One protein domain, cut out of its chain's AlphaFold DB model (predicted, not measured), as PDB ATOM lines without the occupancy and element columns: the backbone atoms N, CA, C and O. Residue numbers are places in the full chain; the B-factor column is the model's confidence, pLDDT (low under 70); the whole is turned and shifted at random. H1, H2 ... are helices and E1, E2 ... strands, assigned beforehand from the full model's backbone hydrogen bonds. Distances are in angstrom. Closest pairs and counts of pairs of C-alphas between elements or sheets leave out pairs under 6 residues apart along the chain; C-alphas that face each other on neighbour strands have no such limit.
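AT A GLANCE: This is residues 25 to 207 of the 214 residues of the protein "GDSL esterase/lipase at4g01130" of Phtheirospermum japonicum (UniProt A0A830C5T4). A long helix, H3, runs along one side of the domain, and after a tight turn the chain folds back through the short strand E2 into H4, near the middle; H6 crosses H4 steeply on the side away from H3. Two tiny sheets of two parallel strands each lie toward opposite ends of H4: E1 and E2 beside the later part of H3, and E3 and E4 toward the end where a long stretch of loops, residues 134 to 171, lies, while residues 41 to 51 stick out as a free loop. The printed part has 183 residues with six named helices and four named strands, in the order E1 H1 H2 H3 E2 H4 H5 E3 E4 H6. The class is mostly helix, though under half of the residues are in named elements. The whole is compact, with a radius of gyration of the C-alphas of 18.0 A and spans of 60 by 41 by 34 A.

HOW THE PARTS SIT: E1, residues 25 to 27, and E2, residues 106 to 109, are parallel neighbours at 32 degrees, with N 26 and O 107 at 2.8 A and N 109 and O 26 at 2.9 A, both within hydrogen-bond range. Between them in the chain come H1, residues 36 to 40, H2, residues 56 to 62, and H3, residues 77 to 100; this is a strand-helix-strand unit, two parallel neighbour strands with helices between. H1 touches H3, which meets it with residues 82 to 86 alone; the closest C-alphas are those of Gly 36 and Val 83, 6.7 A apart. H3 and E2 come closest at the C-alphas of Arg 98 and Ile 106, 6.4 A apart. Residues 108 to 109 of E2 also pair with residues 198 to 199, antiparallel. H4, residues 111 to 120, is close to H3 but not clearly touching, at a shallow tilt of 22 degrees, opposite ways; their closest C-alphas, Val 83 and Tyr 112, are 8.0 A apart. H4 touches H6, residues 182 to 193, at a steep tilt of 45 degrees, opposite ways, with the C-alphas of Ile 114 and Met 188 closest at 6.4 A. H5, residues 122 to 125, is close to H4 but not clearly touching, with the C-alphas of Leu 118 and His 125 closest at 6.9 A. E3, residues 129 to 133, and E4, residues 172 to 174, are parallel neighbours at 58 degrees, with N 173 and O 129 at 2.8 A, within hydrogen-bond range. The closest C-alphas of H2 and E3 are those of Thr 57 and Thr 131, 5.7 A apart; those of E4 and H6 are Val 173 and Ala 184, 5.1 A apart. H3 and H6 are apart. Every O i to N i+4 pair is within hydrogen-bond range in H1, H3, H4 and H6, against 2 of 3 in H2, while H5 is too short for such a pair.

IN THESE COORDINATES: E1 begins at C-alpha 25, (-12.005, 47.984, -149.481). H3 is 35.0 A long, from C-alpha 77 at (-1.380, 36.223, -127.386). H2 measures 10.2 A, E2 9.9 A, H4 14.2 A and E3 7.9 A. H6 is 16.1 A long and ends at C-alpha 193, (-11.822, 57.552, -142.366).

THE WHOLE: The C-alphas farthest apart, Lys 102 and Val 158, are 60.5 A apart. The printed part has no cut. The links H1 to H2, H2 to H3 and E3 to E4 are long, the last with 38 residues. Residues 99 to 104 stand free too. The mean pLDDT of the printed part is 78.1, and residues 30 to 58 and 153 to 161 are under 70.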
ATOM      1  N   PHE A  25     -12.591  48.018-150.820       77.62
ATOM      2  CA  PHE A  25     -12.005  47.984-149.481       77.62
ATOM      3  C   PHE A  25     -12.144  46.585-148.894       77.62
ATOM      4  O   PHE A  25     -13.247  46.049-148.792       77.62
ATOM      5  N   VAL A  26     -11.014  46.004-148.509       80.19
ATOM      6  CA  VAL A  26     -10.930  44.707-147.849       80.19
ATOM      7  C   VAL A  26     -10.450  44.948-146.430       80.19
ATOM      8  O   VAL A  26      -9.292  45.290-146.194       80.19
ATOM      9  N   PHE A  27     -11.370  44.815-145.485       80.56
ATOM     10  CA  PHE A  27     -11.075  44.974-144.071       80.56
ATOM     11  C   PHE A  27     -10.309  43.751-143.575       80.56
ATOM     12  O   PHE A  27     -10.711  42.619-143.844       80.56
ATOM     13  N   GLY A  28      -9.193  43.991-142.889       75.94
ATOM     14  CA  GLY A  28      -8.466  42.942-142.191       75.94
ATOM     15  C   GLY A  28      -9.337  42.276-141.135       75.94
ATOM     16  O   GLY A  28     -10.324  42.845-140.654       75.94
ATOM     17  N   ASP A  29      -8.963  41.057-140.776       74.94
ATOM     18  CA  ASP A  29      -9.582  40.383-139.650       74.94
ATOM     19  C   ASP A  29      -9.140  41.050-138.347       74.94
ATOM     20  O   ASP A  29      -8.037  41.592-138.232       74.94
ATOM     21  N   SER A  30     -10.010  40.996-137.351       62.31
ATOM     22  CA  SER A  30      -9.723  41.438-135.998       62.31
ATOM     23  C   SER A  30     -10.367  40.461-135.024       62.31
ATOM     24  O   SER A  30     -11.457  39.951-135.278       62.31
ATOM     25  N   ASN A  31      -9.768  40.268-133.844       58.22
ATOM     26  CA  ASN A  31     -10.318  39.397-132.790       58.22
ATOM     27  C   ASN A  31     -11.722  39.801-132.292       58.22
ATOM     28  O   ASN A  31     -12.287  39.154-131.410       58.22
ATOM     29  N   SER A  32     -12.279  40.880-132.837       50.34
ATOM     30  CA  SER A  32     -13.572  41.431-132.475       50.34
ATOM     31  C   SER A  32     -14.661  41.280-133.533       50.34
ATOM     32  O   SER A  32     -15.824  41.498-133.211       50.34
ATOM     33  N   ASP A  33     -14.321  40.877-134.758       46.47
ATOM     34  CA  ASP A  33     -15.290  40.701-135.837       46.47
ATOM     35  C   ASP A  33     -15.107  39.343-136.518       46.47
ATOM     36  O   ASP A  33     -14.448  39.222-137.532       46.47
ATOM     37  N   THR A  34     -15.657  38.312-135.878       45.59
ATOM     38  CA  THR A  34     -16.419  37.170-136.428       45.59
ATOM     39  C   THR A  34     -15.895  36.324-137.611       45.59
ATOM     40  O   THR A  34     -16.445  35.247-137.843       45.59
ATOM     41  N   GLY A  35     -14.804  36.688-138.285       42.22
ATOM     42  CA  GLY A  35     -14.156  35.912-139.347       42.22
ATOM     43  C   GLY A  35     -13.070  34.956-138.840       42.22
ATOM     44  O   GLY A  35     -12.969  33.827-139.330       42.22
ATOM     45  N   GLY A  36     -12.316  35.348-137.809       41.00
ATOM     46  CA  GLY A  36     -11.145  34.594-137.342       41.00
ATOM     47  C   GLY A  36     -11.428  33.194-136.795       41.00
ATOM     48  O   GLY A  36     -10.618  32.285-136.979       41.00
ATOM     49  N   PHE A  37     -12.604  32.953-136.199       43.06
ATOM     50  CA  PHE A  37     -12.952  31.608-135.717       43.06
ATOM     51  C   PHE A  37     -13.062  30.594-136.868       43.06
ATOM     52  O   PHE A  37     -12.700  29.434-136.701       43.06
ATOM     53  N   TYR A  38     -13.525  31.026-138.045       39.06
ATOM     54  CA  TYR A  38     -13.656  30.158-139.217       39.06
ATOM     55  C   TYR A  38     -12.325  29.974-139.965       39.06
ATOM     56  O   TYR A  38     -12.134  28.965-140.639       39.06
ATOM     57  N   ALA A  39     -11.401  30.933-139.843       42.75
ATOM     58  CA  ALA A  39     -10.070  30.857-140.441       42.75
ATOM     59  C   ALA A  39      -9.077  30.023-139.605       42.75
ATOM     60  O   ALA A  39      -8.220  29.354-140.177       42.75
ATOM     61  N   ALA A  40      -9.202  30.030-138.270       41.50
ATOM     62  CA  ALA A  40      -8.270  29.362-137.354       41.50
ATOM     63  C   ALA A  40      -8.729  27.974-136.850       41.50
ATOM     64  O   ALA A  40      -7.913  27.215-136.325       41.50
ATOM     65  N   PHE A  41     -10.010  27.609-136.999       46.91
ATOM     66  CA  PHE A  41     -10.579  26.347-136.495       46.91
ATOM     67  C   PHE A  41     -11.418  25.633-137.574       46.91
ATOM     68  O   PHE A  41     -11.913  26.283-138.493       46.91
ATOM     69  N   PRO A  42     -11.591  24.294-137.510       41.94
ATOM     70  CA  PRO A  42     -12.286  23.542-138.554       41.94
ATOM     71  C   PRO A  42     -13.713  24.053-138.789       41.94
ATOM     72  O   PRO A  42     -14.470  24.292-137.846       41.94
ATOM     73  N   SER A  43     -14.071  24.174-140.070       42.72
ATOM     74  CA  SER A  43     -15.365  24.675-140.538       42.72
ATOM     75  C   SER A  43     -16.539  23.996-139.829       42.72
ATOM     76  O   SER A  43     -16.629  22.764-139.819       42.72
ATOM     77  N   GLN A  44     -17.478  24.789-139.308       46.62
ATOM     78  CA  GLN A  44     -18.778  24.282-138.862       46.62
ATOM     79  C   GLN A  44     -19.480  23.564-140.034       46.62
ATOM     80  O   GLN A  44     -19.444  24.065-141.165       46.62
ATOM     81  N   PRO A  45     -20.107  22.396-139.804       46.59
ATOM     82  CA  PRO A  45     -20.886  21.728-140.837       46.59
ATOM     83  C   PRO A  45     -22.110  22.575-141.223       46.59
ATOM     84  O   PRO A  45     -22.645  23.326-140.410       46.59
ATOM     85  N   LEU A  46     -22.533  22.440-142.482       39.47
ATOM     86  CA  LEU A  46     -23.688  23.104-143.109       39.47
ATOM     87  C   LEU A  46     -24.941  23.176-142.204       39.47
ATOM     88  O   LEU A  46     -25.195  22.226-141.458       39.47
ATOM     89  N   PRO A  47     -25.788  24.224-142.332       45.84
ATOM     90  CA  PRO A  47     -25.898  25.161-143.460       45.84
ATOM     91  C   PRO A  47     -25.162  26.498-143.255       45.84
ATOM     92  O   PRO A  47     -25.339  27.180-142.247       45.84
ATOM     93  N   TYR A  48     -24.384  26.911-144.259       37.69
ATOM     94  CA  TYR A  48     -23.775  28.243-144.294       37.69
ATOM     95  C   TYR A  48     -24.858  29.315-144.486       37.69
ATOM     96  O   TYR A  48     -25.747  29.149-145.320       37.69
ATOM     97  N   GLY A  49     -24.779  30.411-143.722       33.12
ATOM     98  CA  GLY A  49     -25.711  31.545-143.818       33.12
ATOM     99  C   GLY A  49     -26.690  31.717-142.651       33.12
ATOM    100  O   GLY A  49     -27.620  32.510-142.760       33.12
ATOM    101  N   MET A  50     -26.492  31.024-141.526       29.91
ATOM    102  CA  MET A  50     -27.228  31.286-140.284       29.91
ATOM    103  C   MET A  50     -26.301  31.985-139.281       29.91
ATOM    104  O   MET A  50     -25.230  31.485-138.961       29.91
ATOM    105  N   THR A  51     -26.724  33.166-138.835       35.00
ATOM    106  CA  THR A  51     -26.061  34.102-137.909       35.00
ATOM    107  C   THR A  51     -25.313  33.422-136.755       35.00
ATOM    108  O   THR A  51     -25.958  32.934-135.827       35.00
ATOM    109  N   TYR A  52     -23.978  33.433-136.755       31.92
ATOM    110  CA  TYR A  52     -23.195  32.969-135.605       31.92
ATOM    111  C   TYR A  52     -21.954  33.838-135.385       31.92
ATOM    112  O   TYR A  52     -20.945  33.703-136.068       31.92
ATOM    113  N   PHE A  53     -22.060  34.724-134.395       34.50
ATOM    114  CA  PHE A  53     -21.024  35.641-133.929       34.50
ATOM    115  C   PHE A  53     -20.562  35.228-132.526       34.50
ATOM    116  O   PHE A  53     -21.415  35.071-131.656       34.50
ATOM    117  N   ASN A  54     -19.253  35.058-132.288       32.34
ATOM    118  CA  ASN A  54     -18.663  34.907-130.945       32.34
ATOM    119  C   ASN A  54     -17.142  35.249-130.936       32.34
ATOM    120  O   ASN A  54     -16.466  34.742-131.819       32.34
ATOM    121  N   LYS A  55     -16.457  35.927-129.986       49.12
ATOM    122  CA  LYS A  55     -16.715  36.953-128.938       49.12
ATOM    123  C   LYS A  55     -15.348  37.413-128.312       49.12
ATOM    124  O   LYS A  55     -14.816  36.652-127.504       49.12
ATOM    125  N   PRO A  56     -14.775  38.604-128.578       54.09
ATOM    126  CA  PRO A  56     -13.463  39.073-128.069       54.09
ATOM    127  C   PRO A  56     -13.216  38.912-126.557       54.09
ATOM    128  O   PRO A  56     -12.290  38.211-126.152       54.09
ATOM    129  N   THR A  57     -14.055  39.495-125.695       56.66
ATOM    130  CA  THR A  57     -13.918  39.343-124.231       56.66
ATOM    131  C   THR A  57     -14.295  37.932-123.784       56.66
ATOM    132  O   THR A  57     -13.746  37.405-122.812       56.66
ATOM    133  N   ALA A  58     -15.252  37.298-124.464       69.31
ATOM    134  CA  ALA A  58     -15.665  35.966-124.054       69.31
ATOM    135  C   ALA A  58     -14.594  34.920-124.305       69.31
ATOM    136  O   ALA A  58     -14.597  33.960-123.554       69.31
ATOM    137  N   PHE A  59     -13.709  35.073-125.298       72.12
ATOM    138  CA  PHE A  59     -12.622  34.116-125.506       72.12
ATOM    139  C   PHE A  59     -11.794  33.960-124.230       72.12
ATOM    140  O   PHE A  59     -11.581  32.840-123.771       72.12
ATOM    141  N   ILE A  60     -11.455  35.083-123.590       74.25
ATOM    142  CA  ILE A  60     -10.750  35.089-122.307       74.25
ATOM    143  C   ILE A  60     -11.598  34.406-121.221       74.25
ATOM    144  O   ILE A  60     -11.104  33.585-120.467       74.25
ATOM    145  N   VAL A  61     -12.904  34.670-121.143       77.94
ATOM    146  CA  VAL A  61     -13.763  34.050-120.109       77.94
ATOM    147  C   VAL A  61     -14.114  32.575-120.406       77.94
ATOM    148  O   VAL A  61     -14.523  31.845-119.505       77.94
ATOM    149  N   GLN A  62     -14.030  32.124-121.658       74.06
ATOM    150  CA  GLN A  62     -14.550  30.833-122.131       74.06
ATOM    151  C   GLN A  62     -13.506  29.754-122.234       74.06
ATOM    152  O   GLN A  62     -13.790  28.602-121.903       74.06
ATOM    153  N   PHE A  63     -12.330  30.112-122.725       75.31
ATOM    154  CA  PHE A  63     -11.304  29.131-122.982       75.31
ATOM    155  C   PHE A  63     -10.365  29.043-121.782       75.31
ATOM    156  O   PHE A  63      -9.974  30.077-121.230       75.31
ATOM    157  N   PRO A  64     -10.002  27.819-121.363       77.88
ATOM    158  CA  PRO A  64      -8.926  27.627-120.406       77.88
ATOM    159  C   PRO A  64      -7.662  28.324-120.909       77.88
ATOM    160  O   PRO A  64      -7.257  28.119-122.053       77.88
ATOM    161  N   HIS A  65      -7.079  29.154-120.059       80.69
ATOM    162  CA  HIS A  65      -5.840  29.874-120.312       80.69
ATOM    163  C   HIS A  65      -5.180  30.184-118.968       80.69
ATOM    164  O   HIS A  65      -5.852  30.254-117.935       80.69
ATOM    165  N   GLU A  66      -3.873  30.395-118.997       87.62
ATOM    166  CA  GLU A  66      -3.093  30.861-117.860       87.62
ATOM    167  C   GLU A  66      -2.830  32.364-117.982       87.62
ATOM    168  O   GLU A  66      -2.892  32.951-119.064       87.62
ATOM    169  N   SER A  67      -2.461  33.019-116.879       85.50
ATOM    170  CA  SER A  67      -2.099  34.443-116.923       85.50
ATOM    171  C   SER A  67      -0.917  34.735-117.857       85.50
ATOM    172  O   SER A  67      -0.779  35.861-118.317       85.50
ATOM    173  N   SER A  68      -0.063  33.740-118.132       89.69
ATOM    174  CA  SER A  68       1.043  33.839-119.094       89.69
ATOM    175  C   SER A  68       0.597  33.870-120.555       89.69
ATOM    176  O   SER A  68       1.381  34.281-121.406       89.69
ATOM    177  N   ASP A  69      -0.631  33.437-120.851       83.25
ATOM    178  CA  ASP A  69      -1.187  33.442-122.209       83.25
ATOM    179  C   ASP A  69      -1.773  34.813-122.580       83.25
ATOM    180  O   ASP A  69      -2.073  35.069-123.749       83.25
ATOM    181  N   ILE A  70      -1.939  35.689-121.583       83.38
ATOM    182  CA  ILE A  70      -2.413  37.058-121.745       83.38
ATOM    183  C   ILE A  70      -1.216  37.972-122.006       83.38
ATOM    184  O   ILE A  70      -0.282  38.056-121.208       83.38
ATOM    185  N   ASP A  71      -1.241  38.660-123.140       81.31
ATOM    186  CA  ASP A  71      -0.204  39.601-123.537       81.31
ATOM    187  C   ASP A  71      -0.309  40.945-122.793       81.31
ATOM    188  O   ASP A  71      -1.207  41.197-121.984       81.31
ATOM    189  N   SER A  72       0.624  41.855-123.079       81.75
ATOM    190  CA  SER A  72       0.656  43.195-122.478       81.75
ATOM    191  C   SER A  72      -0.552  44.071-122.830       81.75
ATOM    192  O   SER A  72      -0.772  45.086-122.170       81.75
ATOM    193  N   SER A  73      -1.322  43.689-123.850       74.62
ATOM    194  CA  SER A  73      -2.562  44.339-124.274       74.62
ATOM    195  C   SER A  73      -3.795  43.768-123.565       74.62
ATOM    196  O   SER A  73      -4.914  44.209-123.820       74.62
ATOM    197  N   GLY A  74      -3.622  42.793-122.665       76.06
ATOM    198  CA  GLY A  74      -4.730  42.140-121.970       76.06
ATOM    199  C   GLY A  74      -5.516  41.176-122.863       76.06
ATOM    200  O   GLY A  74      -6.666  40.865-122.555       76.06
ATOM    201  N   CYS A  75      -4.914  40.724-123.966       79.12
ATOM    202  CA  CYS A  75      -5.508  39.833-124.960       79.12
ATOM    203  C   CYS A  75      -4.804  38.468-124.952       79.12
ATOM    204  O   CYS A  75      -3.660  38.358-124.526       79.12
ATOM    205  N   LEU A  76      -5.455  37.414-125.453       82.38
ATOM    206  CA  LEU A  76      -4.789  36.117-125.623       82.38
ATOM    207  C   LEU A  76      -3.759  36.202-126.758       82.38
ATOM    208  O   LEU A  76      -4.125  36.370-127.924       82.38
ATOM    209  N   GLY A  77      -2.476  36.044-126.431       81.44
ATOM    210  CA  GLY A  77      -1.380  36.223-127.386       81.44
ATOM    211  C   GLY A  77      -1.453  35.259-128.577       81.44
ATOM    212  O   GLY A  77      -1.177  35.646-129.710       81.44
ATOM    213  N   SER A  78      -1.903  34.021-128.354       79.69
ATOM    214  CA  SER A  78      -2.103  33.029-129.422       79.69
ATOM    215  C   SER A  78      -3.147  33.462-130.457       79.69
ATOM    216  O   SER A  78      -2.956  33.231-131.649       79.69
ATOM    217  N   TYR A  79      -4.209  34.141-130.026       80.31
ATOM    218  CA  TYR A  79      -5.254  34.651-130.914       80.31
ATOM    219  C   TYR A  79      -4.780  35.890-131.676       80.31
ATOM    220  O   TYR A  79      -5.033  36.011-132.871       80.31
ATOM    221  N   ASN A  80      -4.035  36.786-131.022       81.25
ATOM    222  CA  ASN A  80      -3.380  37.903-131.708       81.25
ATOM    223  C   ASN A  80      -2.404  37.401-132.787       81.25
ATOM    224  O   ASN A  80      -2.397  37.921-133.900       81.25
ATOM    225  N   ASN A  81      -1.636  36.343-132.510       83.25
ATOM    226  CA  ASN A  81      -0.750  35.729-133.501       83.25
ATOM    227  C   ASN A  81      -1.517  35.151-134.699       83.25
ATOM    228  O   ASN A  81      -1.125  35.407-135.834       83.25
ATOM    229  N   ALA A  82      -2.621  34.435-134.459       82.94
ATOM    230  CA  ALA A  82      -3.443  33.871-135.530       82.94
ATOM    231  C   ALA A  82      -4.036  34.957-136.447       82.94
ATOM    232  O   ALA A  82      -3.995  34.821-137.669       82.94
ATOM    233  N   VAL A  83      -4.525  36.064-135.875       80.81
ATOM    234  CA  VAL A  83      -5.025  37.207-136.660       80.81
ATOM    235  C   VAL A  83      -3.906  37.867-137.466       80.81
ATOM    236  O   VAL A  83      -4.099  38.177-138.639       80.81
ATOM    237  N   ASN A  84      -2.719  38.047-136.879       83.88
ATOM    238  CA  ASN A  84      -1.569  38.596-137.601       83.88
ATOM    239  C   ASN A  84      -1.144  37.703-138.776       83.88
ATOM    240  O   ASN A  84      -0.846  38.215-139.856       83.88
ATOM    241  N   GLU A  85      -1.145  36.380-138.594       84.94
ATOM    242  CA  GLU A  85      -0.845  35.422-139.661       84.94
ATOM    243  C   GLU A  85      -1.897  35.480-140.776       84.94
ATOM    244  O   GLU A  85      -1.542  35.623-141.949       84.94
ATOM    245  N   TYR A  86      -3.187  35.475-140.422       84.12
ATOM    246  CA  TYR A  86      -4.276  35.636-141.387       84.12
ATOM    247  C   TYR A  86      -4.144  36.936-142.185       84.12
ATOM    248  O   TYR A  86      -4.176  36.913-143.415       84.12
ATOM    249  N   ASN A  87      -3.944  38.066-141.502       87.94
ATOM    250  CA  ASN A  87      -3.802  39.366-142.148       87.94
ATOM    251  C   ASN A  87      -2.561  39.414-143.051       87.94
ATOM    252  O   ASN A  87      -2.619  40.013-144.122       87.94
ATOM    253  N   SER A  88      -1.468  38.732-142.691       90.12
ATOM    254  CA  SER A  88      -0.303  38.583-143.572       90.12
ATOM    255  C   SER A  88      -0.661  37.841-144.863       90.12
ATOM    256  O   SER A  88      -0.399  38.350-145.952       90.12
ATOM    257  N   MET A  89      -1.316  36.680-144.764       89.94
ATOM    258  CA  MET A  89      -1.739  35.913-145.944       89.94
ATOM    259  C   MET A  89      -2.757  36.677-146.797       89.94
ATOM    260  O   MET A  89      -2.713  36.622-148.027       89.94
ATOM    261  N   LEU A  90      -3.671  37.412-146.157       88.38
ATOM    262  CA  LEU A  90      -4.632  38.267-146.842       88.38
ATOM    263  C   LEU A  90      -3.904  39.344-147.648       88.38
ATOM    264  O   LEU A  90      -4.209  39.535-148.822       88.38
ATOM    265  N   LYS A  91      -2.906  40.013-147.066       92.81
ATOM    266  CA  LYS A  91      -2.103  41.010-147.783       92.81
ATOM    267  C   LYS A  91      -1.368  40.409-148.983       92.81
ATOM    268  O   LYS A  91      -1.366  41.037-150.044       92.81
ATOM    269  N   ASP A  92      -0.833  39.196-148.861       93.94
ATOM    270  CA  ASP A  92      -0.202  38.483-149.979       93.94
ATOM    271  C   ASP A  92      -1.208  38.162-151.097       93.94
ATOM    272  O   ASP A  92      -0.926  38.379-152.280       93.94
ATOM    273  N   ALA A  93      -2.412  37.706-150.741       93.00
ATOM    274  CA  ALA A  93      -3.487  37.457-151.699       93.00
ATOM    275  C   ALA A  93      -3.952  38.752-152.389       93.00
ATOM    276  O   ALA A  93      -4.149  38.780-153.604       93.00
ATOM    277  N   LEU A  94      -4.066  39.858-151.646       94.19
ATOM    278  CA  LEU A  94      -4.415  41.165-152.205       94.19
ATOM    279  C   LEU A  94      -3.309  41.704-153.119       94.19
ATOM    280  O   LEU A  94      -3.611  42.331-154.135       94.19
ATOM    281  N   ALA A  95      -2.038  41.434-152.815       94.56
ATOM    282  CA  ALA A  95      -0.927  41.775-153.698       94.56
ATOM    283  C   ALA A  95      -1.028  41.046-155.049       94.56
ATOM    284  O   ALA A  95      -0.785  41.665-156.085       94.56
ATOM    285  N   GLN A  96      -1.442  39.773-155.056       94.25
ATOM    286  CA  GLN A  96      -1.718  39.021-156.287       94.25
ATOM    287  C   GLN A  96      -2.958  39.563-157.013       94.25
ATOM    288  O   GLN A  96      -2.893  39.852-158.206       94.25
ATOM    289  N   ALA A  97      -4.055  39.822-156.297       92.25
ATOM    290  CA  ALA A  97      -5.280  40.365-156.887       92.25
ATOM    291  C   ALA A  97      -5.051  41.727-157.568       92.25
ATOM    292  O   ALA A  97      -5.545  41.960-158.667       92.25
ATOM    293  N   ARG A  98      -4.228  42.607-156.980       93.50
ATOM    294  CA  ARG A  98      -3.800  43.882-157.598       93.50
ATOM    295  C   ARG A  98      -2.973  43.680-158.870       93.50
ATOM    296  O   ARG A  98      -2.878  44.577-159.711       93.50
ATOM    297  N   GLN A  99      -2.316  42.529-159.022       93.44
ATOM    298  CA  GLN A  99      -1.605  42.203-160.252       93.44
ATOM    299  C   GLN A  99      -2.552  41.776-161.371       93.44
ATOM    300  O   GLN A  99      -2.305  42.135-162.519       93.44
ATOM    301  N   GLU A 100      -3.626  41.071-161.039       92.38
ATOM    302  CA  GLU A 100      -4.602  40.567-162.007       92.38
ATOM    303  C   GLU A 100      -5.652  41.618-162.386       92.38
ATOM    304  O   GLU A 100      -6.026  41.743-163.551       92.38
ATOM    305  N   LEU A 101      -6.092  42.418-161.416       90.25
ATOM    306  CA  LEU A 101      -7.169  43.395-161.553       90.25
ATOM    307  C   LEU A 101      -6.599  44.813-161.674       90.25
ATOM    308  O   LEU A 101      -6.742  45.636-160.776       90.25
ATOM    309  N   LYS A 102      -5.930  45.097-162.798       87.00
ATOM    310  CA  LYS A 102      -5.235  46.379-163.035       87.00
ATOM    311  C   LYS A 102      -6.138  47.611-163.017       87.00
ATOM    312  O   LYS A 102      -5.657  48.693-162.699       87.00
ATOM    313  N   ASP A 103      -7.416  47.427-163.328       86.44
ATOM    314  CA  ASP A 103      -8.407  48.503-163.378       86.44
ATOM    315  C   ASP A 103      -9.165  48.678-162.046       86.44
ATOM    316  O   ASP A 103     -10.081  49.493-161.965       86.44
ATOM    317  N   ALA A 104      -8.808  47.915-161.002       85.94
ATOM    318  CA  ALA A 104      -9.429  47.988-159.684       85.94
ATOM    319  C   ALA A 104      -8.453  48.524-158.629       85.94
ATOM    320  O   ALA A 104      -7.342  48.017-158.465       85.94
ATOM    321  N   ASN A 105      -8.905  49.491-157.829       86.88
ATOM    322  CA  ASN A 105      -8.175  49.915-156.637       86.88
ATOM    323  C   ASN A 105      -8.548  49.002-155.470       86.88
ATOM    324  O   ASN A 105      -9.636  49.110-154.916       86.88
ATOM    325  N   ILE A 106      -7.660  48.087-155.092       91.00
ATOM    326  CA  ILE A 106      -7.889  47.165-153.973       91.00
ATOM    327  C   ILE A 106      -7.126  47.671-152.757       91.00
ATOM    328  O   ILE A 106      -5.894  47.711-152.778       91.00
ATOM    329  N   ILE A 107      -7.834  48.015-151.687       91.69
ATOM    330  CA  ILE A 107      -7.271  48.641-150.488       91.69
ATOM    331  C   ILE A 107      -7.484  47.714-149.296       91.69
ATOM    332  O   ILE A 107      -8.616  47.366-148.975       91.69
ATOM    333  N   TYR A 108      -6.398  47.327-148.635       94.12
ATOM    334  CA  TYR A 108      -6.457  46.665-147.338       94.12
ATOM    335  C   TYR A 108      -6.667  47.717-146.251       94.12
ATOM    336  O   TYR A 108      -6.007  48.757-146.277       94.12
ATOM    337  N   VAL A 109      -7.554  47.442-145.298       93.12
ATOM    338  CA  VAL A 109      -7.806  48.310-144.144       93.12
ATOM    339  C   VAL A 109      -7.409  47.574-142.870       93.12
ATOM    340  O   VAL A 109      -8.036  46.578-142.516       93.12
ATOM    341  N   ASP A 110      -6.393  48.078-142.167       92.25
ATOM    342  CA  ASP A 110      -5.890  47.507-140.914       92.25
ATOM    343  C   ASP A 110      -6.801  47.833-139.720       92.25
ATOM    344  O   ASP A 110      -6.513  48.672-138.864       92.25
ATOM    345  N   THR A 111      -7.952  47.172-139.682       88.50
ATOM    346  CA  THR A 111      -8.915  47.239-138.577       88.50
ATOM    347  C   THR A 111      -8.361  46.627-137.292       88.50
ATOM    348  O   THR A 111      -8.705  47.096-136.207       88.50
ATOM    349  N   TYR A 112      -7.482  45.624-137.398       87.69
ATOM    350  CA  TYR A 112      -6.837  44.980-136.257       87.69
ATOM    351  C   TYR A 112      -6.073  45.989-135.408       87.69
ATOM    352  O   TYR A 112      -6.328  46.086-134.208       87.69
ATOM    353  N   SER A 113      -5.195  46.783-136.025       90.06
ATOM    354  CA  SER A 113      -4.400  47.780-135.302       90.06
ATOM    355  C   SER A 113      -5.271  48.845-134.629       90.06
ATOM    356  O   SER A 113      -4.997  49.230-133.491       90.06
ATOM    357  N   ILE A 114      -6.355  49.280-135.287       89.75
ATOM    358  CA  ILE A 114      -7.315  50.240-134.715       89.75
ATOM    359  C   ILE A 114      -7.959  49.663-133.450       89.75
ATOM    360  O   ILE A 114      -8.020  50.320-132.412       89.75
ATOM    361  N   LEU A 115      -8.443  48.426-133.532       88.06
ATOM    362  CA  LEU A 115      -9.161  47.787-132.438       88.06
ATOM    363  C   LEU A 115      -8.235  47.416-131.286       88.06
ATOM    364  O   LEU A 115      -8.586  47.658-130.133       88.06
ATOM    365  N   LEU A 116      -7.043  46.898-131.581       87.62
ATOM    366  CA  LEU A 116      -6.035  46.609-130.568       87.62
ATOM    367  C   LEU A 116      -5.705  47.868-129.758       87.62
ATOM    368  O   LEU A 116      -5.687  47.815-128.532       87.62
ATOM    369  N   ASP A 117      -5.525  49.019-130.413       90.75
ATOM    370  CA  ASP A 117      -5.268  50.274-129.702       90.75
ATOM    371  C   ASP A 117      -6.462  50.731-128.849       90.75
ATOM    372  O   ASP A 117      -6.269  51.195-127.724       90.75
ATOM    373  N   LEU A 118      -7.701  50.544-129.320       88.50
ATOM    374  CA  LEU A 118      -8.900  50.851-128.533       88.50
ATOM    375  C   LEU A 118      -8.990  49.994-127.264       88.50
ATOM    376  O   LEU A 118      -9.261  50.528-126.188       88.50
ATOM    377  N   PHE A 119      -8.737  48.687-127.365       87.94
ATOM    378  CA  PHE A 119      -8.764  47.781-126.213       87.94
ATOM    379  C   PHE A 119      -7.612  48.021-125.236       87.94
ATOM    380  O   PHE A 119      -7.841  48.007-124.024       87.94
ATOM    381  N   SER A 120      -6.404  48.261-125.746       87.75
ATOM    382  CA  SER A 120      -5.201  48.443-124.925       87.75
ATOM    383  C   SER A 120      -5.096  49.838-124.318       87.75
ATOM    384  O   SER A 120      -4.535  50.006-123.237       87.75
ATOM    385  N   ASN A 121      -5.624  50.859-124.999       92.00
ATOM    386  CA  ASN A 121      -5.513  52.260-124.601       92.00
ATOM    387  C   ASN A 121      -6.870  52.997-124.590       92.00
ATOM    388  O   ASN A 121      -6.960  54.105-125.129       92.00
ATOM    389  N   PRO A 122      -7.924  52.471-123.937       92.00
ATOM    390  CA  PRO A 122      -9.267  53.056-124.001       92.00
ATOM    391  C   PRO A 122      -9.295  54.521-123.538       92.00
ATOM    392  O   PRO A 122      -9.993  55.347-124.122       92.00
ATOM    393  N   THR A 123      -8.464  54.879-122.554       95.94
ATOM    394  CA  THR A 123      -8.362  56.244-122.007       95.94
ATOM    395  C   THR A 123      -7.816  57.268-122.989       95.94
ATOM    396  O   THR A 123      -8.204  58.434-122.912       95.94
ATOM    397  N   LYS A 124      -6.984  56.860-123.957       95.25
ATOM    398  CA  LYS A 124      -6.533  57.754-125.038       95.25
ATOM    399  C   LYS A 124      -7.675  58.133-125.981       95.25
ATOM    400  O   LYS A 124      -7.617  59.186-126.607       95.25
ATOM    401  N   HIS A 125      -8.716  57.305-126.036       93.12
ATOM    402  CA  HIS A 125      -9.866  57.441-126.930       93.12
ATOM    403  C   HIS A 125     -11.135  57.911-126.210       93.12
ATOM    404  O   HIS A 125     -12.233  57.787-126.742       93.12
ATOM    405  N   GLY A 126     -11.004  58.439-124.987       94.44
ATOM    406  CA  GLY A 126     -12.136  58.943-124.201       94.44
ATOM    407  C   GLY A 126     -13.005  57.857-123.555       94.44
ATOM    408  O   GLY A 126     -14.066  58.173-123.022       94.44
ATOM    409  N   MET A 127     -12.557  56.601-123.575       94.62
ATOM    410  CA  MET A 127     -13.177  55.467-122.887       94.62
ATOM    411  C   MET A 127     -12.407  55.119-121.605       94.62
ATOM    412  O   MET A 127     -11.323  55.624-121.348       94.62
ATOM    413  N   GLN A 128     -12.952  54.246-120.766       95.06
ATOM    414  CA  GLN A 128     -12.317  53.805-119.516       95.06
ATOM    415  C   GLN A 128     -12.037  52.303-119.513       95.06
ATOM    416  O   GLN A 128     -11.061  51.853-118.916       95.06
ATOM    417  N   HIS A 129     -12.871  51.524-120.201       92.12
ATOM    418  CA  HIS A 129     -12.862  50.073-120.135       92.12
ATOM    419  C   HIS A 129     -12.662  49.465-121.521       92.12
ATOM    420  O   HIS A 129     -13.512  49.614-122.395       92.12
ATOM    421  N   GLY A 130     -11.546  48.760-121.710       88.31
ATOM    422  CA  GLY A 130     -11.275  47.995-122.925       88.31
ATOM    423  C   GLY A 130     -12.011  46.658-122.904       88.31
ATOM    424  O   GLY A 130     -13.054  46.484-123.529       88.31
ATOM    425  N   THR A 131     -11.467  45.699-122.152       87.00
ATOM    426  CA  THR A 131     -11.930  44.303-122.160       87.00
ATOM    427  C   THR A 131     -13.161  44.037-121.293       87.00
ATOM    428  O   THR A 131     -13.823  43.023-121.500       87.00
ATOM    429  N   THR A 132     -13.515  44.917-120.352       89.69
ATOM    430  CA  THR A 132     -14.750  44.790-119.560       89.69
ATOM    431  C   THR A 132     -15.977  45.082-120.426       89.69
ATOM    432  O   THR A 132     -16.018  46.109-121.095       89.69
ATOM    433  N   ALA A 133     -16.991  44.215-120.394       90.44
ATOM    434  CA  ALA A 133     -18.251  44.439-121.103       90.44
ATOM    435  C   ALA A 133     -19.161  45.433-120.356       90.44
ATOM    436  O   ALA A 133     -19.328  45.337-119.136       90.44
ATOM    437  N   CYS A 134     -19.791  46.366-121.074       92.19
ATOM    438  CA  CYS A 134     -20.787  47.274-120.492       92.19
ATOM    439  C   CYS A 134     -22.048  46.517-120.058       92.19
ATOM    440  O   CYS A 134     -22.534  46.672-118.942       92.19
ATOM    441  N   CYS A 135     -22.586  45.693-120.946       90.25
ATOM    442  CA  CYS A 135     -23.711  44.824-120.704       90.25
ATOM    443  C   CYS A 135     -23.220  43.405-120.423       90.25
ATOM    444  O   CYS A 135     -22.564  42.767-121.244       90.25
ATOM    445  N   GLY A 136     -23.587  42.873-119.266       88.44
ATOM    446  CA  GLY A 136     -23.249  41.500-118.938       88.44
ATOM    447  C   GLY A 136     -23.684  41.097-117.545       88.44
ATOM    448  O   GLY A 136     -24.513  41.753-116.915       88.44
ATOM    449  N   TYR A 137     -23.180  39.951-117.108       83.50
ATOM    450  CA  TYR A 137     -23.567  39.301-115.865       83.50
ATOM    451  C   TYR A 137     -22.325  38.692-115.215       83.50
ATOM    452  O   TYR A 137     -21.531  38.061-115.909       83.50
ATOM    453  N   GLY A 138     -22.154  38.844-113.899       73.25
ATOM    454  CA  GLY A 138     -21.104  38.138-113.148       73.25
ATOM    455  C   GLY A 138     -20.020  38.987-112.471       73.25
ATOM    456  O   GLY A 138     -19.191  38.401-111.789       73.25
ATOM    457  N   GLY A 139     -20.014  40.323-112.593       70.19
ATOM    458  CA  GLY A 139     -19.314  41.222-111.649       70.19
ATOM    459  C   GLY A 139     -17.786  41.080-111.488       70.19
ATOM    460  O   GLY A 139     -17.239  41.614-110.526       70.19
ATOM    461  N   GLY A 140     -17.093  40.371-112.384       79.19
ATOM    462  CA  GLY A 140     -15.625  40.266-112.422       79.19
ATOM    463  C   GLY A 140     -14.967  41.244-113.406       79.19
ATOM    464  O   GLY A 140     -15.651  42.060-114.021       79.19
ATOM    465  N   SER A 141     -13.652  41.111-113.625       85.25
ATOM    466  CA  SER A 141     -12.843  42.013-114.475       85.25
ATOM    467  C   SER A 141     -13.368  42.185-115.908       85.25
ATOM    468  O   SER A 141     -13.152  43.222-116.531       85.25
ATOM    469  N   TYR A 142     -14.091  41.188-116.419       86.75
ATOM    470  CA  TYR A 142     -14.654  41.183-117.769       86.75
ATOM    471  C   TYR A 142     -16.158  41.486-117.821       86.75
ATOM    472  O   TYR A 142     -16.688  41.711-118.904       86.75
ATOM    473  N   ASN A 143     -16.846  41.488-116.671       89.25
ATOM    474  CA  ASN A 143     -18.302  41.642-116.552       89.25
ATOM    475  C   ASN A 143     -19.107  40.793-117.562       89.25
ATOM    476  O   ASN A 143     -20.058  41.265-118.174       89.25
ATOM    477  N   PHE A 144     -18.717  39.536-117.774       85.56
ATOM    478  CA  PHE A 144     -19.290  38.692-118.818       85.56
ATOM    479  C   PHE A 144     -19.497  37.248-118.341       85.56
ATOM    480  O   PHE A 144     -18.675  36.705-117.604       85.56
ATOM    481  N   ASN A 145     -20.576  36.609-118.808       81.19
ATOM    482  CA  ASN A 145     -20.907  35.217-118.505       81.19
ATOM    483  C   ASN A 145     -21.584  34.543-119.714       81.19
ATOM    484  O   ASN A 145     -22.581  35.039-120.234       81.19
ATOM    485  N   GLN A 146     -21.083  33.380-120.143       77.69
ATOM    486  CA  GLN A 146     -21.610  32.653-121.316       77.69
ATOM    487  C   GLN A 146     -23.008  32.072-121.133       77.69
ATOM    488  O   GLN A 146     -23.651  31.690-122.106       77.69
ATOM    489  N   GLN A 147     -23.478  31.943-119.899       78.19
ATOM    490  CA  GLN A 147     -24.803  31.409-119.616       78.19
ATOM    491  C   GLN A 147     -25.874  32.510-119.627       78.19
ATOM    492  O   GLN A 147     -27.059  32.192-119.736       78.19
ATOM    493  N   VAL A 148     -25.476  33.789-119.537       80.38
ATOM    494  CA  VAL A 148     -26.376  34.954-119.463       80.38
ATOM    495  C   VAL A 148     -25.866  36.053-120.383       80.38
ATOM    496  O   VAL A 148     -25.074  36.909-119.994       80.38
ATOM    497  N   PHE A 149     -26.351  36.030-121.620       79.44
ATOM    498  CA  PHE A 149     -26.060  37.072-122.596       79.44
ATOM    499  C   PHE A 149     -27.012  38.258-122.476       79.44
ATOM    500  O   PHE A 149     -28.164  38.131-122.050       79.44
ATOM    501  N   CYS A 150     -26.548  39.410-122.948       80.00
ATOM    502  CA  CYS A 150     -27.388  40.583-123.138       80.00
ATOM    503  C   CYS A 150     -28.557  40.301-124.079       80.00
ATOM    504  O   CYS A 150     -28.443  39.520-125.023       80.00
ATOM    505  N   GLY A 151     -29.718  40.881-123.766       76.50
ATOM    506  CA  GLY A 151     -30.966  40.645-124.501       76.50
ATOM    507  C   GLY A 151     -31.579  39.253-124.302       76.50
ATOM    508  O   GLY A 151     -32.695  39.006-124.750       76.50
ATOM    509  N   SER A 152     -30.900  38.341-123.598       70.12
ATOM    510  CA  SER A 152     -31.446  37.026-123.271       70.12
ATOM    511  C   SER A 152     -32.210  37.106-121.953       70.12
ATOM    512  O   SER A 152     -31.608  37.281-120.899       70.12
ATOM    513  N   GLY A 153     -33.528  36.899-121.971       61.41
ATOM    514  CA  GLY A 153     -34.354  36.806-120.752       61.41
ATOM    515  C   GLY A 153     -34.095  35.552-119.900       61.41
ATOM    516  O   GLY A 153     -34.968  35.120-119.152       61.41
ATOM    517  N   LYS A 154     -32.934  34.904-120.054       59.62
ATOM    518  CA  LYS A 154     -32.577  33.680-119.338       59.62
ATOM    519  C   LYS A 154     -31.988  34.049-117.981       59.62
ATOM    520  O   LYS A 154     -30.930  34.663-117.918       59.62
ATOM    521  N   SER A 155     -32.648  33.622-116.909       58.44
ATOM    522  CA  SER A 155     -32.075  33.607-115.560       58.44
ATOM    523  C   SER A 155     -31.429  32.245-115.287       58.44
ATOM    524  O   SER A 155     -32.042  31.208-115.549       58.44
ATOM    525  N   ILE A 156     -30.196  32.216-114.768       57.94
ATOM    526  CA  ILE A 156     -29.537  30.955-114.377       57.94
ATOM    527  C   ILE A 156     -30.140  30.483-113.051       57.94
ATOM    528  O   ILE A 156     -30.316  31.268-112.123       57.94
ATOM    529  N   LYS A 157     -30.392  29.175-112.912       53.34
ATOM    530  CA  LYS A 157     -30.902  28.565-111.666       53.34
ATOM    531  C   LYS A 157     -29.996  28.771-110.439       53.34
ATOM    532  O   LYS A 157     -30.470  28.621-109.321       53.34
ATOM    533  N   VAL A 158     -28.709  29.065-110.647       56.88
ATOM    534  CA  VAL A 158     -27.677  29.143-109.596       56.88
ATOM    535  C   VAL A 158     -27.609  30.541-108.963       56.88
ATOM    536  O   VAL A 158     -27.283  30.652-107.787       56.88
ATOM    537  N   GLN A 159     -27.987  31.591-109.703       55.59
ATOM    538  CA  GLN A 159     -28.237  32.942-109.187       55.59
ATOM    539  C   GLN A 159     -29.293  33.626-110.075       55.59
ATOM    540  O   GLN A 159     -29.038  33.806-111.269       55.59
ATOM    541  N   PRO A 160     -30.470  33.995-109.534       59.09
ATOM    542  CA  PRO A 160     -31.488  34.703-110.298       59.09
ATOM    543  C   PRO A 160     -30.958  36.066-110.740       59.09
ATOM    544  O   PRO A 160     -30.622  36.909-109.912       59.09
ATOM    545  N   GLY A 161     -30.910  36.289-112.046       66.69
ATOM    546  CA  GLY A 161     -30.516  37.566-112.616       66.69
ATOM    547  C   GLY A 161     -30.455  37.506-114.134       66.69
ATOM    548  O   GLY A 161     -30.400  36.428-114.724       66.69
ATOM    549  N   THR A 162     -30.518  38.671-114.761       77.44
ATOM    550  CA  THR A 162     -30.312  38.862-116.199       77.44
ATOM    551  C   THR A 162     -29.076  39.725-116.399       77.44
ATOM    552  O   THR A 162     -28.705  40.481-115.501       77.44
ATOM    553  N   ALA A 163     -28.451  39.649-117.573       85.81
ATOM    554  CA  ALA A 163     -27.415  40.608-117.930       85.81
ATOM    555  C   ALA A 163     -27.990  42.030-117.865       85.81
ATOM    556  O   ALA A 163     -29.116  42.268-118.308       85.81
ATOM    557  N   SER A 164     -27.221  42.957-117.307       88.00
ATOM    558  CA  SER A 164     -27.605  44.361-117.175       88.00
ATOM    559  C   SER A 164     -26.595  45.241-117.889       88.00
ATOM    560  O   SER A 164     -25.392  45.016-117.768       88.00
ATOM    561  N   ALA A 165     -27.090  46.248-118.606       91.19
ATOM    562  CA  ALA A 165     -26.254  47.289-119.188       91.19
ATOM    563  C   ALA A 165     -25.660  48.197-118.100       91.19
ATOM    564  O   ALA A 165     -26.306  48.475-117.087       91.19
ATOM    565  N   CYS A 166     -24.441  48.673-118.335       91.56
ATOM    566  CA  CYS A 166     -23.798  49.713-117.546       91.56
ATOM    567  C   CYS A 166     -24.536  51.059-117.689       91.56
ATOM    568  O   CYS A 166     -25.315  51.265-118.620       91.56
ATOM    569  N   SER A 167     -24.277  52.000-116.775       94.19
ATOM    570  CA  SER A 167     -24.951  53.309-116.768       94.19
ATOM    571  C   SER A 167     -24.483  54.265-117.869       94.19
ATOM    572  O   SER A 167     -25.254  55.126-118.278       94.19
ATOM    573  N   ASP A 168     -23.232  54.146-118.328       94.94
ATOM    574  CA  ASP A 168     -22.680  54.989-119.395       94.94
ATOM    575  C   ASP A 168     -21.855  54.155-120.393       94.94
ATOM    576  O   ASP A 168     -20.646  53.977-120.205       94.94
ATOM    577  N   PRO A 169     -22.490  53.656-121.472       93.12
ATOM    578  CA  PRO A 169     -21.830  52.845-122.496       93.12
ATOM    579  C   PRO A 169     -20.698  53.562-123.238       93.12
ATOM    580  O   PRO A 169     -19.857  52.897-123.838       93.12
ATOM    581  N   ARG A 170     -20.621  54.901-123.181       94.69
ATOM    582  CA  ARG A 170     -19.570  55.678-123.862       94.69
ATOM    583  C   ARG A 170     -18.184  55.474-123.255       94.69
ATOM    584  O   ARG A 170     -17.198  55.816-123.889       94.69
ATOM    585  N   ASN A 171     -18.105  54.909-122.048       96.44
ATOM    586  CA  ASN A 171     -16.842  54.605-121.378       96.44
ATOM    587  C   ASN A 171     -16.308  53.196-121.688       96.44
ATOM    588  O   ASN A 171     -15.291  52.807-121.117       96.44
ATOM    589  N   TYR A 172     -16.968  52.416-122.544       93.00
ATOM    590  CA  TYR A 172     -16.627  51.014-122.778       93.00
ATOM    591  C   TYR A 172     -16.326  50.769-124.250       93.00
ATOM    592  O   TYR A 172     -17.051  51.258-125.109       93.00
ATOM    593  N   VAL A 173     -15.310  49.958-124.537       90.75
ATOM    594  CA  VAL A 173     -15.065  49.443-125.889       90.75
ATOM    595  C   VAL A 173     -16.021  48.292-126.185       90.75
ATOM    596  O   VAL A 173     -16.707  48.290-127.205       90.75
ATOM    597  N   SER A 174     -16.121  47.338-125.257       90.12
ATOM    598  CA  SER A 174     -16.961  46.145-125.377       90.12
ATOM    599  C   SER A 174     -18.383  46.390-124.858       90.12
ATOM    600  O   SER A 174     -18.587  46.767-123.700       90.12
ATOM    601  N   TRP A 175     -19.390  46.146-125.698       89.75
ATOM    602  CA  TRP A 175     -20.797  46.178-125.307       89.75
ATOM    603  C   TRP A 175     -21.176  44.935-124.512       89.75
ATOM    604  O   TRP A 175     -21.584  45.068-123.371       89.75
ATOM    605  N   ASP A 176     -21.032  43.735-125.071       82.88
ATOM    606  CA  ASP A 176     -21.554  42.486-124.487       82.88
ATOM    607  C   ASP A 176     -20.520  41.350-124.439       82.88
ATOM    608  O   ASP A 176     -20.861  40.163-124.363       82.88
ATOM    609  N   GLY A 177     -19.243  41.714-124.544       79.62
ATOM    610  CA  GLY A 177     -18.131  40.786-124.677       79.62
ATOM    611  C   GLY A 177     -17.908  40.260-126.096       79.62
ATOM    612  O   GLY A 177     -16.965  39.496-126.304       79.62
ATOM    613  N   VAL A 178     -18.759  40.653-127.052       77.75
ATOM    614  CA  VAL A 178     -18.677  40.296-128.479       77.75
ATOM    615  C   VAL A 178     -18.555  41.538-129.338       77.75
ATOM    616  O   VAL A 178     -17.646  41.661-130.143       77.75
ATOM    617  N   HIS A 179     -19.521  42.428-129.157       84.12
ATOM    618  CA  HIS A 179     -19.762  43.567-130.008       84.12
ATOM    619  C   HIS A 179     -19.206  44.815-129.352       84.12
ATOM    620  O   HIS A 179     -19.059  44.887-128.129       84.12
ATOM    621  N   PHE A 180     -18.949  45.824-130.170       87.19
ATOM    622  CA  PHE A 180     -18.542  47.127-129.685       87.19
ATOM    623  C   PHE A 180     -19.720  47.955-129.214       87.19
ATOM    624  O   PHE A 180     -20.857  47.783-129.655       87.19
ATOM    625  N   THR A 181     -19.429  48.888-128.318       88.62
ATOM    626  CA  THR A 181     -20.341  49.998-128.071       88.62
ATOM    627  C   THR A 181     -20.384  50.923-129.285       88.62
ATOM    628  O   THR A 181     -19.454  50.970-130.091       88.62
ATOM    629  N   GLU A 182     -21.441  51.728-129.378       88.50
ATOM    630  CA  GLU A 182     -21.533  52.807-130.367       88.50
ATOM    631  C   GLU A 182     -20.300  53.728-130.331       88.50
ATOM    632  O   GLU A 182     -19.780  54.105-131.379       88.50
ATOM    633  N   ALA A 183     -19.795  54.051-129.134       88.75
ATOM    634  CA  ALA A 183     -18.621  54.903-128.968       88.75
ATOM    635  C   ALA A 183     -17.368  54.282-129.603       88.75
ATOM    636  O   ALA A 183     -16.662  54.958-130.353       88.75
ATOM    637  N   ALA A 184     -17.121  52.990-129.379       89.44
ATOM    638  CA  ALA A 184     -16.003  52.294-130.009       89.44
ATOM    639  C   ALA A 184     -16.192  52.117-131.520       89.44
ATOM    640  O   ALA A 184     -15.246  52.344-132.272       89.44
ATOM    641  N   SER A 185     -17.404  51.807-131.993       90.19
ATOM    642  CA  SER A 185     -17.700  51.766-133.432       90.19
ATOM    643  C   SER A 185     -17.463  53.120-134.107       90.19
ATOM    644  O   SER A 185     -16.903  53.171-135.203       90.19
ATOM    645  N   LYS A 186     -17.817  54.228-133.447       87.56
ATOM    646  CA  LYS A 186     -17.544  55.586-133.934       87.56
ATOM    647  C   LYS A 186     -16.041  55.861-134.019       87.56
ATOM    648  O   LYS A 186     -15.583  56.395-135.026       87.56
ATOM    649  N   MET A 187     -15.263  55.449-133.018       88.69
ATOM    650  CA  MET A 187     -13.801  55.579-133.055       88.69
ATOM    651  C   MET A 187     -13.164  54.717-134.150       88.69
ATOM    652  O   MET A 187     -12.269  55.187-134.850       88.69
ATOM    653  N   MET A 188     -13.662  53.497-134.359       88.44
ATOM    654  CA  MET A 188     -13.232  52.646-135.465       88.44
ATOM    655  C   MET A 188     -13.513  53.310-136.817       88.44
ATOM    656  O   MET A 188     -12.625  53.372-137.665       88.44
ATOM    657  N   ALA A 189     -14.709  53.879-137.000       88.50
ATOM    658  CA  ALA A 189     -15.057  54.618-138.208       88.50
ATOM    659  C   ALA A 189     -14.122  55.818-138.432       88.50
ATOM    660  O   ALA A 189     -13.617  55.989-139.538       88.50
ATOM    661  N   TYR A 190     -13.812  56.601-137.395       87.25
ATOM    662  CA  TYR A 190     -12.826  57.684-137.496       87.25
ATOM    663  C   TYR A 190     -11.428  57.188-137.883       87.25
ATOM    664  O   TYR A 190     -10.781  57.797-138.736       87.25
ATOM    665  N   GLY A 191     -10.971  56.077-137.300       87.25
ATOM    666  CA  GLY A 191      -9.678  55.471-137.624       87.25
ATOM    667  C   GLY A 191      -9.595  54.919-139.052       87.25
ATOM    668  O   GLY A 191      -8.519  54.909-139.646       87.25
ATOM    669  N   ILE A 192     -10.720  54.483-139.621       87.75
ATOM    670  CA  ILE A 192     -10.819  54.094-141.034       87.75
ATOM    671  C   ILE A 192     -10.829  55.348-141.913       87.75
ATOM    672  O   ILE A 192     -10.088  55.428-142.890       87.75
ATOM    673  N   LEU A 193     -11.638  56.351-141.554       85.75
ATOM    674  CA  LEU A 193     -11.822  57.552-142.366       85.75
ATOM    675  C   LEU A 193     -10.575  58.441-142.450       85.75
ATOM    676  O   LEU A 193     -10.418  59.183-143.419       85.75
ATOM    677  N   SER A 194      -9.659  58.347-141.481       83.31
ATOM    678  CA  SER A 194      -8.363  59.032-141.547       83.31
ATOM    679  C   SER A 194      -7.488  58.548-142.715       83.31
ATOM    680  O   SER A 194      -6.612  59.287-143.166       83.31
ATOM    681  N   GLY A 195      -7.696  57.313-143.194       83.75
ATOM    682  CA  GLY A 195      -6.883  56.661-144.224       83.75
ATOM    683  C   GLY A 195      -5.490  56.213-143.761       83.75
ATOM    684  O   GLY A 195      -4.748  55.612-144.536       83.75
ATOM    685  N   SER A 196      -5.116  56.445-142.496       87.50
ATOM    686  CA  SER A 196      -3.783  56.095-141.969       87.50
ATOM    687  C   SER A 196      -3.526  54.589-141.887       87.50
ATOM    688  O   SER A 196      -2.378  54.169-141.807       87.50
ATOM    689  N   ASN A 197      -4.594  53.791-141.897       90.44
ATOM    690  CA  ASN A 197      -4.564  52.335-141.756       90.44
ATOM    691  C   ASN A 197      -4.746  51.616-143.103       90.44
ATOM    692  O   ASN A 197      -5.104  50.440-143.137       90.44
ATOM    693  N   PHE A 198      -4.572  52.329-144.218       92.88
ATOM    694  CA  PHE A 198      -4.746  51.778-145.557       92.88
ATOM    695  C   PHE A 198      -3.435  51.255-146.133       92.88
ATOM    696  O   PHE A 198      -2.375  51.859-145.969       92.88
ATOM    697  N   ASP A 199      -3.529  50.155-146.872       92.88
ATOM    698  CA  ASP A 199      -2.442  49.623-147.685       92.88
ATOM    699  C   ASP A 199      -2.982  49.257-149.080       92.88
ATOM    700  O   ASP A 199      -3.806  48.344-149.173       92.88
ATOM    701  N   PRO A 200      -2.559  49.933-150.168       91.50
ATOM    702  CA  PRO A 200      -1.655  51.084-150.168       91.50
ATOM    703  C   PRO A 200      -2.285  52.305-149.479       91.50
ATOM    704  O   PRO A 200      -3.495  52.518-149.547       91.50
ATOM    705  N   GLY A 201      -1.453  53.106-148.811       88.81
ATOM    706  CA  GLY A 201      -1.904  54.266-148.043       88.81
ATOM    707  C   GLY A 201      -2.336  55.438-148.924       88.81
ATOM    708  O   GLY A 201      -1.628  55.815-149.857       88.81
ATOM    709  N   PHE A 202      -3.476  56.045-148.599       85.56
ATOM    710  CA  PHE A 202      -3.953  57.300-149.185       85.56
ATOM    711  C   PHE A 202      -4.935  57.993-148.233       85.56
ATOM    712  O   PHE A 202      -5.404  57.392-147.268       85.56
ATOM    713  N   SER A 203      -5.262  59.260-148.498       81.06
ATOM    714  CA  SER A 203      -6.254  59.991-147.707       81.06
ATOM    715  C   SER A 203      -7.599  60.014-148.425       81.06
ATOM    716  O   SER A 203      -7.684  60.485-149.558       81.06
ATOM    717  N   LEU A 204      -8.667  59.572-147.754       79.62
ATOM    718  CA  LEU A 204     -10.030  59.656-148.298       79.62
ATOM    719  C   LEU A 204     -10.461  61.100-148.588       79.62
ATOM    720  O   LEU A 204     -11.234  61.315-149.516       79.62
ATOM    721  N   ASN A 205      -9.905  62.088-147.875       75.75
ATOM    722  CA  ASN A 205     -10.174  63.513-148.110       75.75
ATOM    723  C   ASN A 205      -9.742  63.995-149.507       75.75
ATOM    724  O   ASN A 205     -10.127  65.079-149.930       75.75
ATOM    725  N   GLN A 206      -8.921  63.219-150.224       74.38
ATOM    726  CA  GLN A 206      -8.563  63.512-151.616       74.38
ATOM    727  C   GLN A 206      -9.695  63.183-152.598       74.38
ATOM    728  O   GLN A 206      -9.721  63.744-153.690       74.38
ATOM    729  N   TYR A 207     -10.606  62.285-152.215       77.31
ATOM    730  CA  TYR A 207     -11.660  61.744-153.078       77.31
ATOM    731  C   TYR A 207     -13.063  62.150-152.608       77.31
ATOM    732  O   TYR A 207     -13.969  62.294-153.424       77.31
TER     733      TYR A 207